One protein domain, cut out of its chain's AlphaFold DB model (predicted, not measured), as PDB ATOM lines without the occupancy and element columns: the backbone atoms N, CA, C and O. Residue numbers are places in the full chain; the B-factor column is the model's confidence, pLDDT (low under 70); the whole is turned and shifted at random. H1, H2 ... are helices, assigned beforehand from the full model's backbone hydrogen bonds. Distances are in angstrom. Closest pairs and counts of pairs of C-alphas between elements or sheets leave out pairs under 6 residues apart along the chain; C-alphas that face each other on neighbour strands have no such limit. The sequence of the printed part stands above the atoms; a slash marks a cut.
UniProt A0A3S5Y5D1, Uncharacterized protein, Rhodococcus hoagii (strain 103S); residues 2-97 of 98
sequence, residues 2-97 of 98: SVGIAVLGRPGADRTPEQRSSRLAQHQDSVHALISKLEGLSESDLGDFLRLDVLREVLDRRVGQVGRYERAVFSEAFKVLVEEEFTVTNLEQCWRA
ATOM      1  N   SER A   2     -52.886  64.506 -91.849       66.00
ATOM      2  CA  SER A   2     -53.767  63.576 -91.128       66.00
ATOM      3  C   SER A   2     -54.682  64.253 -90.101       66.00
ATOM      4  O   SER A   2     -55.890  64.074 -90.170       66.00
ATOM      5  N   VAL A   3     -54.149  65.137 -89.247       71.25
ATOM      6  CA  VAL A   3     -54.955  65.900 -88.268       71.25
ATOM      7  C   VAL A   3     -55.963  66.831 -88.952       71.25
ATOM      8  O   VAL A   3     -57.109  66.931 -88.531       71.25
ATOM      9  N   GLY A   4     -55.566  67.480 -90.051       72.19
ATOM     10  CA  GLY A   4     -56.457  68.354 -90.820       72.19
ATOM     11  C   GLY A   4     -57.652  67.595 -91.397       72.19
ATOM     12  O   GLY A   4     -58.778  68.063 -91.284       72.19
ATOM     13  N   ILE A   5     -57.429  66.393 -91.935       74.50
ATOM     14  CA  ILE A   5     -58.509  65.518 -92.420       74.50
ATOM     15  C   ILE A   5     -59.347  64.977 -91.255       74.50
ATOM     16  O   ILE A   5     -60.575  64.921 -91.352       74.50
ATOM     17  N   ALA A   6     -58.708  64.600 -90.147       73.19
ATOM     18  CA  ALA A   6     -59.385  64.086 -88.960       73.19
ATOM     19  C   ALA A   6     -60.339  65.129 -88.352       73.19
ATOM     20  O   ALA A   6     -61.474  64.794 -88.020       73.19
ATOM     21  N   VAL A   7     -59.950  66.408 -88.339       76.44
ATOM     22  CA  VAL A   7     -60.761  67.507 -87.792       76.44
ATOM     23  C   VAL A   7     -61.725  68.091 -88.830       76.44
ATOM     24  O   VAL A   7     -62.928  68.140 -88.588       76.44
ATOM     25  N   LEU A   8     -61.243  68.512 -90.003       78.81
ATOM     26  CA  LEU A   8     -62.019  69.320 -90.960       78.81
ATOM     27  C   LEU A   8     -62.926  68.494 -91.876       78.81
ATOM     28  O   LEU A   8     -64.000  68.956 -92.250       78.81
ATOM     29  N   GLY A   9     -62.528  67.264 -92.184       72.00
ATOM     30  CA  GLY A   9     -63.163  66.439 -93.212       72.00
ATOM     31  C   GLY A   9     -62.231  66.250 -94.401       72.00
ATOM     32  O   GLY A   9     -61.139  66.818 -94.457       72.00
ATOM     33  N   ARG A  10     -62.643  65.410 -95.352       79.00
ATOM     34  CA  ARG A  10     -61.975  65.355 -96.656       79.00
ATOM     35  C   ARG A  10     -62.540  66.481 -97.527       79.00
ATOM     36  O   ARG A  10     -63.734  66.742 -97.419       79.00
ATOM     37  N   PRO A  11     -61.741  67.098 -98.414       72.62
ATOM     38  CA  PRO A  11     -62.266  68.062 -99.379       72.62
ATOM     39  C   PRO A  11     -63.460  67.472-100.147       72.62
ATOM     40  O   PRO A  11     -63.345  66.385-100.715       72.62
ATOM     41  N   GLY A  12     -64.608  68.155-100.124       75.38
ATOM     42  CA  GLY A  12     -65.871  67.672-100.709       75.38
ATOM     43  C   GLY A  12     -66.781  66.883 -99.750       75.38
ATOM     44  O   GLY A  12     -67.905  66.553-100.112       75.38
ATOM     45  N   ALA A  13     -66.325  66.622 -98.526       77.75
ATOM     46  CA  ALA A  13     -67.091  66.061 -97.412       77.75
ATOM     47  C   ALA A  13     -66.737  66.820 -96.119       77.75
ATOM     48  O   ALA A  13     -66.318  66.231 -95.114       77.75
ATOM     49  N   ASP A  14     -66.837  68.150 -96.188       78.12
ATOM     50  CA  ASP A  14     -66.483  69.044 -95.091       78.12
ATOM     51  C   ASP A  14     -67.446  68.886 -93.918       78.12
ATOM     52  O   ASP A  14     -68.654  68.690 -94.073       78.12
ATOM     53  N   ARG A  15     -66.898  68.994 -92.712       79.31
ATOM     54  CA  ARG A  15     -67.676  68.914 -91.482       79.31
ATOM     55  C   ARG A  15     -68.260  70.268 -91.110       79.31
ATOM     56  O   ARG A  15     -67.646  71.322 -91.306       79.31
ATOM     57  N   THR A  16     -69.428  70.223 -90.482       86.56
ATOM     58  CA  THR A  16     -70.047  71.412 -89.880       86.56
ATOM     59  C   THR A  16     -69.111  72.052 -88.842       86.56
ATOM     60  O   THR A  16     -68.244  71.365 -88.288       86.56
ATOM     61  N   PRO A  17     -69.216  73.368 -88.580       84.12
ATOM     62  CA  PRO A  17     -68.430  74.034 -87.538       84.12
ATOM     63  C   PRO A  17     -68.478  73.317 -86.179       84.12
ATOM     64  O   PRO A  17     -67.442  73.151 -85.541       84.12
ATOM     65  N   GLU A  18     -69.650  72.817 -85.787       84.75
ATOM     66  CA  GLU A  18     -69.892  72.122 -84.519       84.75
ATOM     67  C   GLU A  18     -69.202  70.750 -84.481       84.75
ATOM     68  O   GLU A  18     -68.592  70.365 -83.485       84.75
ATOM     69  N   GLN A  19     -69.231  70.008 -85.593       83.88
ATOM     70  CA  GLN A  19     -68.505  68.740 -85.711       83.88
ATOM     71  C   GLN A  19     -66.985  68.940 -85.701       83.88
ATOM     72  O   GLN A  19     -66.262  68.083 -85.194       83.88
ATOM     73  N   ARG A  20     -66.494  70.049 -86.269       86.12
ATOM     74  CA  ARG A  20     -65.067  70.397 -86.265       86.12
ATOM     75  C   ARG A  20     -64.582  70.734 -84.860       86.12
ATOM     76  O   ARG A  20     -63.548  70.215 -84.450       86.12
ATOM     77  N   SER A  21     -65.323  71.564 -84.124       85.12
ATOM     78  CA  SER A  21     -64.962  71.933 -82.752       85.12
ATOM     79  C   SER A  21     -65.004  70.728 -81.812       85.12
ATOM     80  O   SER A  21     -64.050  70.508 -81.071       85.12
ATOM     81  N   SER A  22     -66.048  69.899 -81.906       87.62
ATOM     82  CA  SER A  22     -66.175  68.680 -81.101       87.62
ATOM     83  C   SER A  22     -65.039  67.689 -81.366       87.62
ATOM     84  O   SER A  22     -64.421  67.213 -80.417       87.62
ATOM     85  N   ARG A  23     -64.692  67.427 -82.634       85.19
ATOM     86  CA  ARG A  23     -63.565  66.539 -82.959       85.19
ATOM     87  C   ARG A  23     -62.220  67.102 -82.522       85.19
ATOM     88  O   ARG A  23     -61.372  66.347 -82.061       85.19
ATOM     89  N   LEU A  24     -62.006  68.409 -82.670       87.00
ATOM     90  CA  LEU A  24     -60.769  69.030 -82.209       87.00
ATOM     91  C   LEU A  24     -60.603  68.868 -80.693       87.00
ATOM     92  O   LEU A  24     -59.517  68.499 -80.257       87.00
ATOM     93  N   ALA A  25     -61.674  69.079 -79.922       89.06
ATOM     94  CA  ALA A  25     -61.674  68.846 -78.481       89.06
ATOM     95  C   ALA A  25     -61.369  67.374 -78.151       89.06
ATOM     96  O   ALA A  25     -60.451  67.103 -77.389       89.06
ATOM     97  N   GLN A  26     -62.030  66.421 -78.818       88.25
ATOM     98  CA  GLN A  26     -61.762  64.987 -78.632       88.25
ATOM     99  C   GLN A  26     -60.304  64.603 -78.925       88.25
ATOM    100  O   GLN A  26     -59.699  63.836 -78.178       88.25
ATOM    101  N   HIS A  27     -59.711  65.147 -79.991       87.06
ATOM    102  CA  HIS A  27     -58.299  64.914 -80.293       87.06
ATOM    103  C   HIS A  27     -57.377  65.528 -79.240       87.06
ATOM    104  O   HIS A  27     -56.391  64.899 -78.870       87.06
ATOM    105  N   GLN A  28     -57.686  66.731 -78.748       89.88
ATOM    106  CA  GLN A  28     -56.926  67.353 -77.663       89.88
ATOM    107  C   GLN A  28     -56.993  66.513 -76.386       89.88
ATOM    108  O   GLN A  28     -55.955  66.252 -75.786       89.88
ATOM    109  N   ASP A  29     -58.179  66.029 -76.019       92.88
ATOM    110  CA  ASP A  29     -58.373  65.166 -74.853       92.88
ATOM    111  C   ASP A  29     -57.603  63.849 -74.996       92.88
ATOM    112  O   ASP A  29     -56.932  63.417 -74.063       92.88
ATOM    113  N   SER A  30     -57.621  63.246 -76.189       90.06
ATOM    114  CA  SER A  30     -56.899  61.998 -76.475       90.06
ATOM    115  C   SER A  30     -55.379  62.184 -76.417       90.06
ATOM    116  O   SER A  30     -54.666  61.349 -75.862       90.06
ATOM    117  N   VAL A  31     -54.869  63.311 -76.931       91.12
ATOM    118  CA  VAL A  31     -53.449  63.671 -76.820       91.12
ATOM    119  C   VAL A  31     -53.061  63.898 -75.362       91.12
ATOM    120  O   VAL A  31     -52.038  63.376 -74.925       91.12
ATOM    121  N   HIS A  32     -53.867  64.633 -74.591       93.44
ATOM    122  CA  HIS A  32     -53.602  64.841 -73.167       93.44
ATOM    123  C   HIS A  32     -53.634  63.526 -72.387       93.44
ATOM    124  O   HIS A  32     -52.741  63.290 -71.582       93.44
ATOM    125  N   ALA A  33     -54.592  62.640 -72.665       93.00
ATOM    126  CA  ALA A  33     -54.659  61.323 -72.044       93.00
ATOM    127  C   ALA A  33     -53.404  60.486 -72.342       93.00
ATOM    128  O   ALA A  33     -52.863  59.845 -71.441       93.00
ATOM    129  N   LEU A  34     -52.902  60.529 -73.582       92.81
ATOM    130  CA  LEU A  34     -51.644  59.883 -73.941       92.81
ATOM    131  C   LEU A  34     -50.457  60.498 -73.185       92.81
ATOM    132  O   LEU A  34     -49.651  59.755 -72.637       92.81
ATOM    133  N   ILE A  35     -50.353  61.828 -73.118       93.56
ATOM    134  CA  ILE A  35     -49.274  62.509 -72.381       93.56
ATOM    135  C   ILE A  35     -49.312  62.123 -70.900       93.56
ATOM    136  O   ILE A  35     -48.306  61.657 -70.375       93.56
ATOM    137  N   SER A  36     -50.473  62.219 -70.249       95.31
ATOM    138  CA  SER A  36     -50.627  61.842 -68.842       95.31
ATOM    139  C   SER A  36     -50.331  60.363 -68.593       95.31
ATOM    140  O   SER A  36     -49.754  60.023 -67.563       95.31
ATOM    141  N   LYS A  37     -50.674  59.473 -69.538       93.88
ATOM    142  CA  LYS A  37     -50.249  58.069 -69.486       93.88
ATOM    143  C   LYS A  37     -48.725  57.984 -69.467       93.88
ATOM    144  O   LYS A  37     -48.194  57.327 -68.585       93.88
ATOM    145  N   LEU A  38     -48.040  58.644 -70.404       93.62
ATOM    146  CA  LEU A  38     -46.578  58.595 -70.532       93.62
ATOM    147  C   LEU A  38     -45.855  59.168 -69.312       93.62
ATOM    148  O   LEU A  38     -44.870  58.586 -68.873       93.62
ATOM    149  N   GLU A  39     -46.358  60.265 -68.746       94.75
ATOM    150  CA  GLU A  39     -45.820  60.873 -67.522       94.75
ATOM    151  C   GLU A  39     -45.961  59.960 -66.295       94.75
ATOM    152  O   GLU A  39     -45.179  60.069 -65.353       94.75
ATOM    153  N   GLY A  40     -46.947  59.057 -66.300       95.06
ATOM    154  CA  GLY A  40     -47.178  58.086 -65.232       95.06
ATOM    155  C   GLY A  40     -46.423  56.760 -65.381       95.06
ATOM    156  O   GLY A  40     -46.494  55.935 -64.471       95.06
ATOM    157  N   LEU A  41     -45.732  56.521 -66.503       95.56
ATOM    158  CA  LEU A  41     -44.981  55.281 -66.726       95.56
ATOM    159  C   LEU A  41     -43.616  55.318 -66.031       95.56
ATOM    160  O   LEU A  41     -42.956  56.355 -65.963       95.56
ATOM    161  N   SER A  42     -43.157  54.156 -65.560       96.25
ATOM    162  CA  SER A  42     -41.755  53.983 -65.169       96.25
ATOM    163  C   SER A  42     -40.841  54.035 -66.400       96.25
ATOM    164  O   SER A  42     -41.303  53.868 -67.526       96.25
ATOM    165  N   GLU A  43     -39.528  54.205 -66.217       94.06
ATOM    166  CA  GLU A  43     -38.579  54.167 -67.344       94.06
ATOM    167  C   GLU A  43     -38.658  52.854 -68.144       94.06
ATOM    168  O   GLU A  43     -38.565  52.877 -69.372       94.06
ATOM    169  N   SER A  44     -38.880  51.723 -67.461       94.25
ATOM    170  CA  SER A  44     -39.056  50.413 -68.100       94.25
ATOM    171  C   SER A  44     -40.327  50.382 -68.942       94.25
ATOM    172  O   SER A  44     -40.272  50.073 -70.129       94.25
ATOM    173  N   ASP A  45     -41.462  50.760 -68.348       94.88
ATOM    174  CA  ASP A  45     -42.756  50.723 -69.034       94.88
ATOM    175  C   ASP A  45     -42.819  51.748 -70.174       94.88
ATOM    176  O   ASP A  45     -43.463  51.517 -71.197       94.88
ATOM    177  N   LEU A  46     -42.128  52.882 -70.025       95.38
ATOM    178  CA  LEU A  46     -41.968  53.873 -71.080       95.38
ATOM    179  C   LEU A  46     -41.146  53.299 -72.236       95.38
ATOM    180  O   LEU A  46     -41.525  53.476 -73.392       95.38
ATOM    181  N   GLY A  47     -40.056  52.584 -71.948       94.12
ATOM    182  CA  GLY A  47     -39.280  51.861 -72.958       94.12
ATOM    183  C   GLY A  47     -40.134  50.846 -73.722       94.12
ATOM    184  O   GLY A  47     -40.141  50.852 -74.957       94.12
ATOM    185  N   ASP A  48     -40.917  50.048 -72.995       95.38
ATOM    186  CA  ASP A  48     -41.836  49.055 -73.559       95.38
ATOM    187  C   ASP A  48     -42.967  49.694 -74.371       95.38
ATOM    188  O   ASP A  48     -43.379  49.161 -75.403       95.38
ATOM    189  N   PHE A  49     -43.455  50.862 -73.955       96.25
ATOM    190  CA  PHE A  49     -44.454  51.610 -74.706       96.25
ATOM    191  C   PHE A  49     -43.870  52.226 -75.985       96.25
ATOM    192  O   PHE A  49     -44.492  52.168 -77.048       96.25
ATOM    193  N   LEU A  50     -42.679  52.823 -75.902       95.12
ATOM    194  CA  LEU A  50     -42.046  53.502 -77.031       95.12
ATOM    195  C   LEU A  50     -41.498  52.527 -78.077       95.12
ATOM    196  O   LEU A  50     -41.410  52.914 -79.241       95.12
ATOM    197  N   ARG A  51     -41.147  51.287 -77.698       96.19
ATOM    198  CA  ARG A  51     -40.624  50.246 -78.612       96.19
ATOM    199  C   ARG A  51     -39.444  50.758 -79.453       96.19
ATOM    200  O   ARG A  51     -39.438  50.678 -80.685       96.19
ATOM    201  N   LEU A  52     -38.460  51.367 -78.782       93.25
ATOM    202  CA  LEU A  52     -37.303  52.011 -79.428       93.25
ATOM    203  C   LEU A  52     -36.375  51.014 -80.139       93.25
ATOM    204  O   LEU A  52     -35.660  51.387 -81.068       93.25
ATOM    205  N   ASP A  53     -36.393  49.754 -79.717       94.00
ATOM    206  CA  ASP A  53     -35.756  48.627 -80.393       94.00
ATOM    207  C   ASP A  53     -36.319  48.429 -81.809       94.00
ATOM    208  O   ASP A  53     -35.550  48.379 -82.771       94.00
ATOM    209  N   VAL A  54     -37.649  48.430 -81.951       94.12
ATOM    210  CA  VAL A  54     -38.330  48.345 -83.251       94.12
ATOM    211  C   VAL A  54     -38.041  49.582 -84.095       94.12
ATOM    212  O   VAL A  54     -37.744  49.468 -85.283       94.12
ATOM    213  N   LEU A  55     -38.081  50.776 -83.494       92.94
ATOM    214  CA  LEU A  55     -37.741  52.007 -84.211       92.94
ATOM    215  C   LEU A  55     -36.312  51.944 -84.766       92.94
ATOM    216  O   LEU A  55     -36.080  52.290 -85.922       92.94
ATOM    217  N   ARG A  56     -35.352  51.470 -83.967       91.81
ATOM    218  CA  ARG A  56     -33.964  51.306 -84.405       91.81
ATOM    219  C   ARG A  56     -33.847  50.319 -85.568       91.81
ATOM    220  O   ARG A  56     -33.113  50.616 -86.502       91.81
ATOM    221  N   GLU A  57     -34.565  49.197 -85.532       92.19
ATOM    222  CA  GLU A  57     -34.619  48.225 -86.637       92.19
ATOM    223  C   GLU A  57     -35.140  48.877 -87.928       92.19
ATOM    224  O   GLU A  57     -34.536  48.745 -88.990       92.19
ATOM    225  N   VAL A  58     -36.230  49.644 -87.833       90.81
ATOM    226  CA  VAL A  58     -36.828  50.346 -88.977       90.81
ATOM    227  C   VAL A  58     -35.871  51.388 -89.559       90.81
ATOM    228  O   VAL A  58     -35.801  51.544 -90.783       90.81
ATOM    229  N   LEU A  59     -35.135  52.101 -88.706       89.25
ATOM    230  CA  LEU A  59     -34.174  53.126 -89.114       89.25
ATOM    231  C   LEU A  59     -32.855  52.553 -89.653       89.25
ATOM    232  O   LEU A  59     -32.137  53.273 -90.348       89.25
ATOM    233  N   ASP A  60     -32.544  51.279 -89.396       87.50
ATOM    234  CA  ASP A  60     -31.310  50.615 -89.834       87.50
ATOM    235  C   ASP A  60     -31.346  50.247 -91.330       87.50
ATOM    236  O   ASP A  60     -31.374  49.086 -91.743       87.50
ATOM    237  N   ARG A  61     -31.392  51.271 -92.189       80.38
ATOM    238  CA  ARG A  61     -31.358  51.127 -93.649       80.38
ATOM    239  C   ARG A  61     -30.326  52.062 -94.255       80.38
ATOM    240  O   ARG A  61     -30.284  53.256 -93.969       80.38
ATOM    241  N   ARG A  62     -29.522  51.535 -95.184       69.31
ATOM    242  CA  ARG A  62     -28.637  52.360 -96.018       69.31
ATOM    243  C   ARG A  62     -29.473  53.189 -96.985       69.31
ATOM    244  O   ARG A  62     -29.907  52.690 -98.021       69.31
ATOM    245  N   VAL A  63     -29.671  54.459 -96.657       77.00
ATOM    246  CA  VAL A  63     -30.394  55.414 -97.498       77.00
ATOM    247  C   VAL A  63     -29.435  56.465 -98.050       77.00
ATOM    248  O   VAL A  63     -28.602  57.011 -97.335       77.00
ATOM    249  N   GLY A  64     -29.534  56.743 -99.354       70.31
ATOM    250  CA  GLY A  64     -28.639  57.682-100.045       70.31
ATOM    251  C   GLY A  64     -28.905  59.162 -99.737       70.31
ATOM    252  O   GLY A  64     -28.122  60.015-100.142       70.31
ATOM    253  N   GLN A  65     -30.002  59.483 -99.038       73.69
ATOM    254  CA  GLN A  65     -30.346  60.842 -98.616       73.69
ATOM    255  C   GLN A  65     -30.601  60.884 -97.111       73.69
ATOM    256  O   GLN A  65     -31.649  60.436 -96.643       73.69
ATOM    257  N   VAL A  66     -29.648  61.465 -96.380       69.44
ATOM    258  CA  VAL A  66     -29.703  61.649 -94.925       69.44
ATOM    259  C   VAL A  66     -30.988  62.386 -94.535       69.44
ATOM    260  O   VAL A  66     -31.304  63.454 -95.073       69.44
ATOM    261  N   GLY A  67     -31.756  61.818 -93.612       80.25
ATOM    262  CA  GLY A  67     -32.938  62.448 -93.032       80.25
ATOM    263  C   GLY A  67     -34.224  62.335 -93.853       80.25
ATOM    264  O   GLY A  67     -35.292  62.608 -93.309       80.25
ATOM    265  N   ARG A  68     -34.196  61.993 -95.154       86.81
ATOM    266  CA  ARG A  68     -35.445  61.886 -95.943       86.81
ATOM    267  C   ARG A  68     -36.258  60.670 -95.520       86.81
ATOM    268  O   ARG A  68     -37.480  60.764 -95.443       86.81
ATOM    269  N   TYR A  69     -35.576  59.557 -95.287       88.81
ATOM    270  CA  TYR A  69     -36.208  58.309 -94.891       88.81
ATOM    271  C   TYR A  69     -36.797  58.424 -93.489       88.81
ATOM    272  O   TYR A  69     -37.976  58.170 -93.294       88.81
ATOM    273  N   GLU A  70     -36.010  58.936 -92.552       88.94
ATOM    274  CA  GLU A  70     -36.389  59.137 -91.160       88.94
ATOM    275  C   GLU A  70     -37.614  60.054 -91.063       88.94
ATOM    276  O   GLU A  70     -38.591  59.721 -90.399       88.94
ATOM    277  N   ARG A  71     -37.633  61.166 -91.817       90.31
ATOM    278  CA  ARG A  71     -38.815  62.042 -91.896       90.31
ATOM    279  C   ARG A  71     -40.061  61.320 -92.413       90.31
ATOM    280  O   ARG A  71     -41.152  61.624 -91.941       90.31
ATOM    281  N   ALA A  72     -39.918  60.405 -93.373       90.69
ATOM    282  CA  ALA A  72     -41.042  59.628 -93.893       90.69
ATOM    283  C   ALA A  72     -41.558  58.622 -92.852       90.69
ATOM    284  O   ALA A  72     -42.755  58.611 -92.588       90.69
ATOM    285  N   VAL A  73     -40.654  57.879 -92.201       91.44
ATOM    286  CA  VAL A  73     -40.979  56.938 -91.113       91.44
ATOM    287  C   VAL A  73     -41.759  57.650 -90.008       91.44
ATOM    288  O   VAL A  73     -42.865  57.241 -89.668       91.44
ATOM    289  N   PHE A  74     -41.239  58.768 -89.486       92.31
ATOM    290  CA  PHE A  74     -41.929  59.521 -88.433       92.31
ATOM    291  C   PHE A  74     -43.277  60.081 -88.904       92.31
ATOM    292  O   PHE A  74     -44.251  60.052 -88.156       92.31
ATOM    293  N   SER A  75     -43.355  60.582 -90.140       92.38
ATOM    294  CA  SER A  75     -44.601  61.125 -90.687       92.38
ATOM    295  C   SER A  75     -45.698  60.062 -90.803       92.38
ATOM    296  O   SER A  75     -46.839  60.339 -90.434       92.38
ATOM    297  N   GLU A  76     -45.378  58.862 -91.297       93.38
ATOM    298  CA  GLU A  76     -46.356  57.769 -91.390       93.38
ATOM    299  C   GLU A  76     -46.711  57.212 -90.007       93.38
ATOM    300  O   GLU A  76     -47.889  57.013 -89.717       93.38
ATOM    301  N   ALA A  77     -45.737  57.090 -89.103       93.81
ATOM    302  CA  ALA A  77     -45.984  56.664 -87.731       93.81
ATOM    303  C   ALA A  77     -46.977  57.579 -86.998       93.81
ATOM    304  O   ALA A  77     -47.952  57.106 -86.411       93.81
ATOM    305  N   PHE A  78     -46.779  58.900 -87.068       92.00
ATOM    306  CA  PHE A  78     -47.700  59.853 -86.442       92.00
ATOM    307  C   PHE A  78     -49.047  59.933 -87.153       92.00
ATOM    308  O   PHE A  78     -50.053  60.255 -86.526       92.00
ATOM    309  N   LYS A  79     -49.096  59.640 -88.454       92.19
ATOM    310  CA  LYS A  79     -50.364  59.515 -89.168       92.19
ATOM    311  C   LYS A  79     -51.171  58.333 -88.635       92.19
ATOM    312  O   LYS A  79     -52.327  58.555 -88.295       92.19
ATOM    313  N   VAL A  80     -50.558  57.158 -88.485       92.56
ATOM    314  CA  VAL A  80     -51.216  55.993 -87.873       92.56
ATOM    315  C   VAL A  80     -51.637  56.300 -86.442       92.56
ATOM    316  O   VAL A  80     -52.772  56.039 -86.077       92.56
ATOM    317  N   LEU A  81     -50.791  56.963 -85.650       91.81
ATOM    318  CA  LEU A  81     -51.155  57.355 -84.284       91.81
ATOM    319  C   LEU A  81     -52.415  58.244 -84.227       91.81
ATOM    320  O   LEU A  81     -53.234  58.097 -83.324       91.81
ATOM    321  N   VAL A  82     -52.578  59.157 -85.191       90.12
ATOM    322  CA  VAL A  82     -53.779  60.002 -85.321       90.12
ATOM    323  C   VAL A  82     -54.987  59.202 -85.824       90.12
ATOM    324  O   VAL A  82     -56.102  59.475 -85.388       90.12
ATOM    325  N   GLU A  83     -54.782  58.252 -86.740       89.12
ATOM    326  CA  GLU A  83     -55.831  57.369 -87.278       89.12
ATOM    327  C   GLU A  83     -56.371  56.399 -86.215       89.12
ATOM    328  O   GLU A  83     -57.574  56.160 -86.180       89.12
ATOM    329  N   GLU A  84     -55.515  55.944 -85.300       89.25
ATOM    330  CA  GLU A  84     -55.861  55.130 -84.123       89.25
ATOM    331  C   GLU A  84     -56.382  55.968 -82.939       89.25
ATOM    332  O   GLU A  84     -56.502  55.474 -81.818       89.25
ATOM    333  N   GLU A  85     -56.640  57.265 -83.144       88.31
ATOM    334  CA  GLU A  85     -57.141  58.187 -82.113       88.31
ATOM    335  C   GLU A  85     -56.291  58.169 -80.825       88.31
ATOM    336  O   GLU A  85     -56.809  58.274 -79.716       88.31
ATOM    337  N   PHE A  86     -54.967  58.018 -80.960       89.06
ATOM    338  CA  PHE A  86     -54.014  57.899 -79.847       89.06
ATOM    339  C   PHE A  86     -54.279  56.709 -78.897       89.06
ATOM    340  O   PHE A  86     -53.650  56.600 -77.841       89.06
ATOM    341  N   THR A  87     -55.148  55.773 -79.289       88.62
ATOM    342  CA  THR A  87     -55.533  54.589 -78.510       88.62
ATOM    343  C   THR A  87     -54.669  53.398 -78.912       88.62
ATOM    344  O   THR A  87     -55.113  52.444 -79.541       88.62
ATOM    345  N   VAL A  88     -53.389  53.450 -78.542       89.94
ATOM    346  CA  VAL A  88     -52.410  52.406 -78.881       89.94
ATOM    347  C   VAL A  88     -51.850  51.722 -77.633       89.94
ATOM    348  O   VAL A  88     -51.591  52.353 -76.602       89.94
ATOM    349  N   THR A  89     -51.633  50.407 -77.722       91.00
ATOM    350  CA  THR A  89     -50.983  49.633 -76.652       91.00
ATOM    351  C   THR A  89     -49.511  50.026 -76.507       91.00
ATOM    352  O   THR A  89     -49.046  50.209 -75.387       91.00
ATOM    353  N   ASN A  90     -48.815  50.211 -77.633       94.56
ATOM    354  CA  ASN A  90     -47.447  50.716 -77.757       94.56
ATOM    355  C   ASN A  90     -47.244  51.316 -79.171       94.56
ATOM    356  O   ASN A  90     -48.152  51.254 -80.006       94.56
ATOM    357  N   LEU A  91     -46.067  51.886 -79.451       94.62
ATOM    358  CA  LEU A  91     -45.764  52.540 -80.733       94.62
ATOM    359  C   LEU A  91     -45.237  51.601 -81.833       94.62
ATOM    360  O   LEU A  91     -44.933  52.069 -82.927       94.62
ATOM    361  N   GLU A  92     -45.164  50.285 -81.606       95.31
ATOM    362  CA  GLU A  92     -44.633  49.344 -82.606       95.31
ATOM    363  C   GLU A  92     -45.409  49.397 -83.928       95.31
ATOM    364  O   GLU A  92     -44.803  49.476 -84.998       95.31
ATOM    365  N   GLN A  93     -46.741  49.413 -83.865       92.00
ATOM    366  CA  GLN A  93     -47.584  49.532 -85.058       92.00
ATOM    367  C   GLN A  93     -47.348  50.847 -85.814       92.00
ATOM    368  O   GLN A  93     -47.376  50.865 -87.041       92.00
ATOM    369  N   CYS A  94     -47.042  51.931 -85.095       94.50
ATOM    370  CA  CYS A  94     -46.714  53.217 -85.697       94.50
ATOM    371  C   CYS A  94     -45.370  53.128 -86.439       94.50
ATOM    372  O   CYS A  94     -45.267  53.566 -87.579       94.50
ATOM    373  N   TRP A  95     -44.351  52.498 -85.849       94.50
ATOM    374  CA  TRP A  95     -43.040  52.323 -86.494       94.50
ATOM    375  C   TRP A  95     -43.075  51.392 -87.706       94.50
ATOM    376  O   TRP A  95     -42.262  51.531 -88.618       94.50
ATOM    377  N   ARG A  96     -44.019  50.447 -87.735       92.19
ATOM    378  CA  ARG A  96     -44.199  49.501 -88.844       92.19
ATOM    379  C   ARG A  96     -45.152  50.001 -89.937       92.19
ATOM    380  O   ARG A  96     -45.357  49.275 -90.903       92.19
ATOM    381  N   ALA A  97     -45.660  51.230 -89.844       88.25
ATOM    382  CA  ALA A  97     -46.569  51.847 -90.819       88.25
ATOM    383  C   ALA A  97     -45.936  52.215 -92.185       88.25
ATOM    384  O   ALA A  97     -46.593  52.867 -92.997       88.25
TER     385      ALA A  97
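What this domain is: This is residues 2 to 97 of the 98 residues of an uncharacterized protein of Rhodococcus hoagii (strain 103S) (UniProt A0A3S5Y5D1). Helices make a loose, flat triangle: H2 is one side, H3 and H4 another, H5 the third; H1 bridges H2 and H5, and H6 packs on H4 and H5. The class is all helix, six named helices in 96 printed residues. The radius of gyration of the C-alphas is 15.9 A, the spans 45 by 37 by 17 A.

Where its parts are: Find C-alpha 17 at (-68.430, 74.034, -87.538); from there H2, residues 17 to 39, runs 32.9 A. H1 is residues 2 to 8, H3 43 to 50, H4 52 to 59, H5 68 to 83, H6 92 to 95, ending at C-alpha (-43.040, 52.323, -86.494).

How they stand to each other: Residues 20 to 24 of H2 touch H1, a helical hairpin at a steep tilt of 38 degrees; the closest C-alphas, Val 7 and Arg 20, are 5.4 A apart. H6 touches H5, closest at C-alphas Ala 77 and Cys 94, 4.1 A. In H1 to H5 every O i to N i+4 pair is within hydrogen-bond range.

The domain as a whole: The printed part has no cut; pLDDT is under 70 at residues 2, 62 and 66.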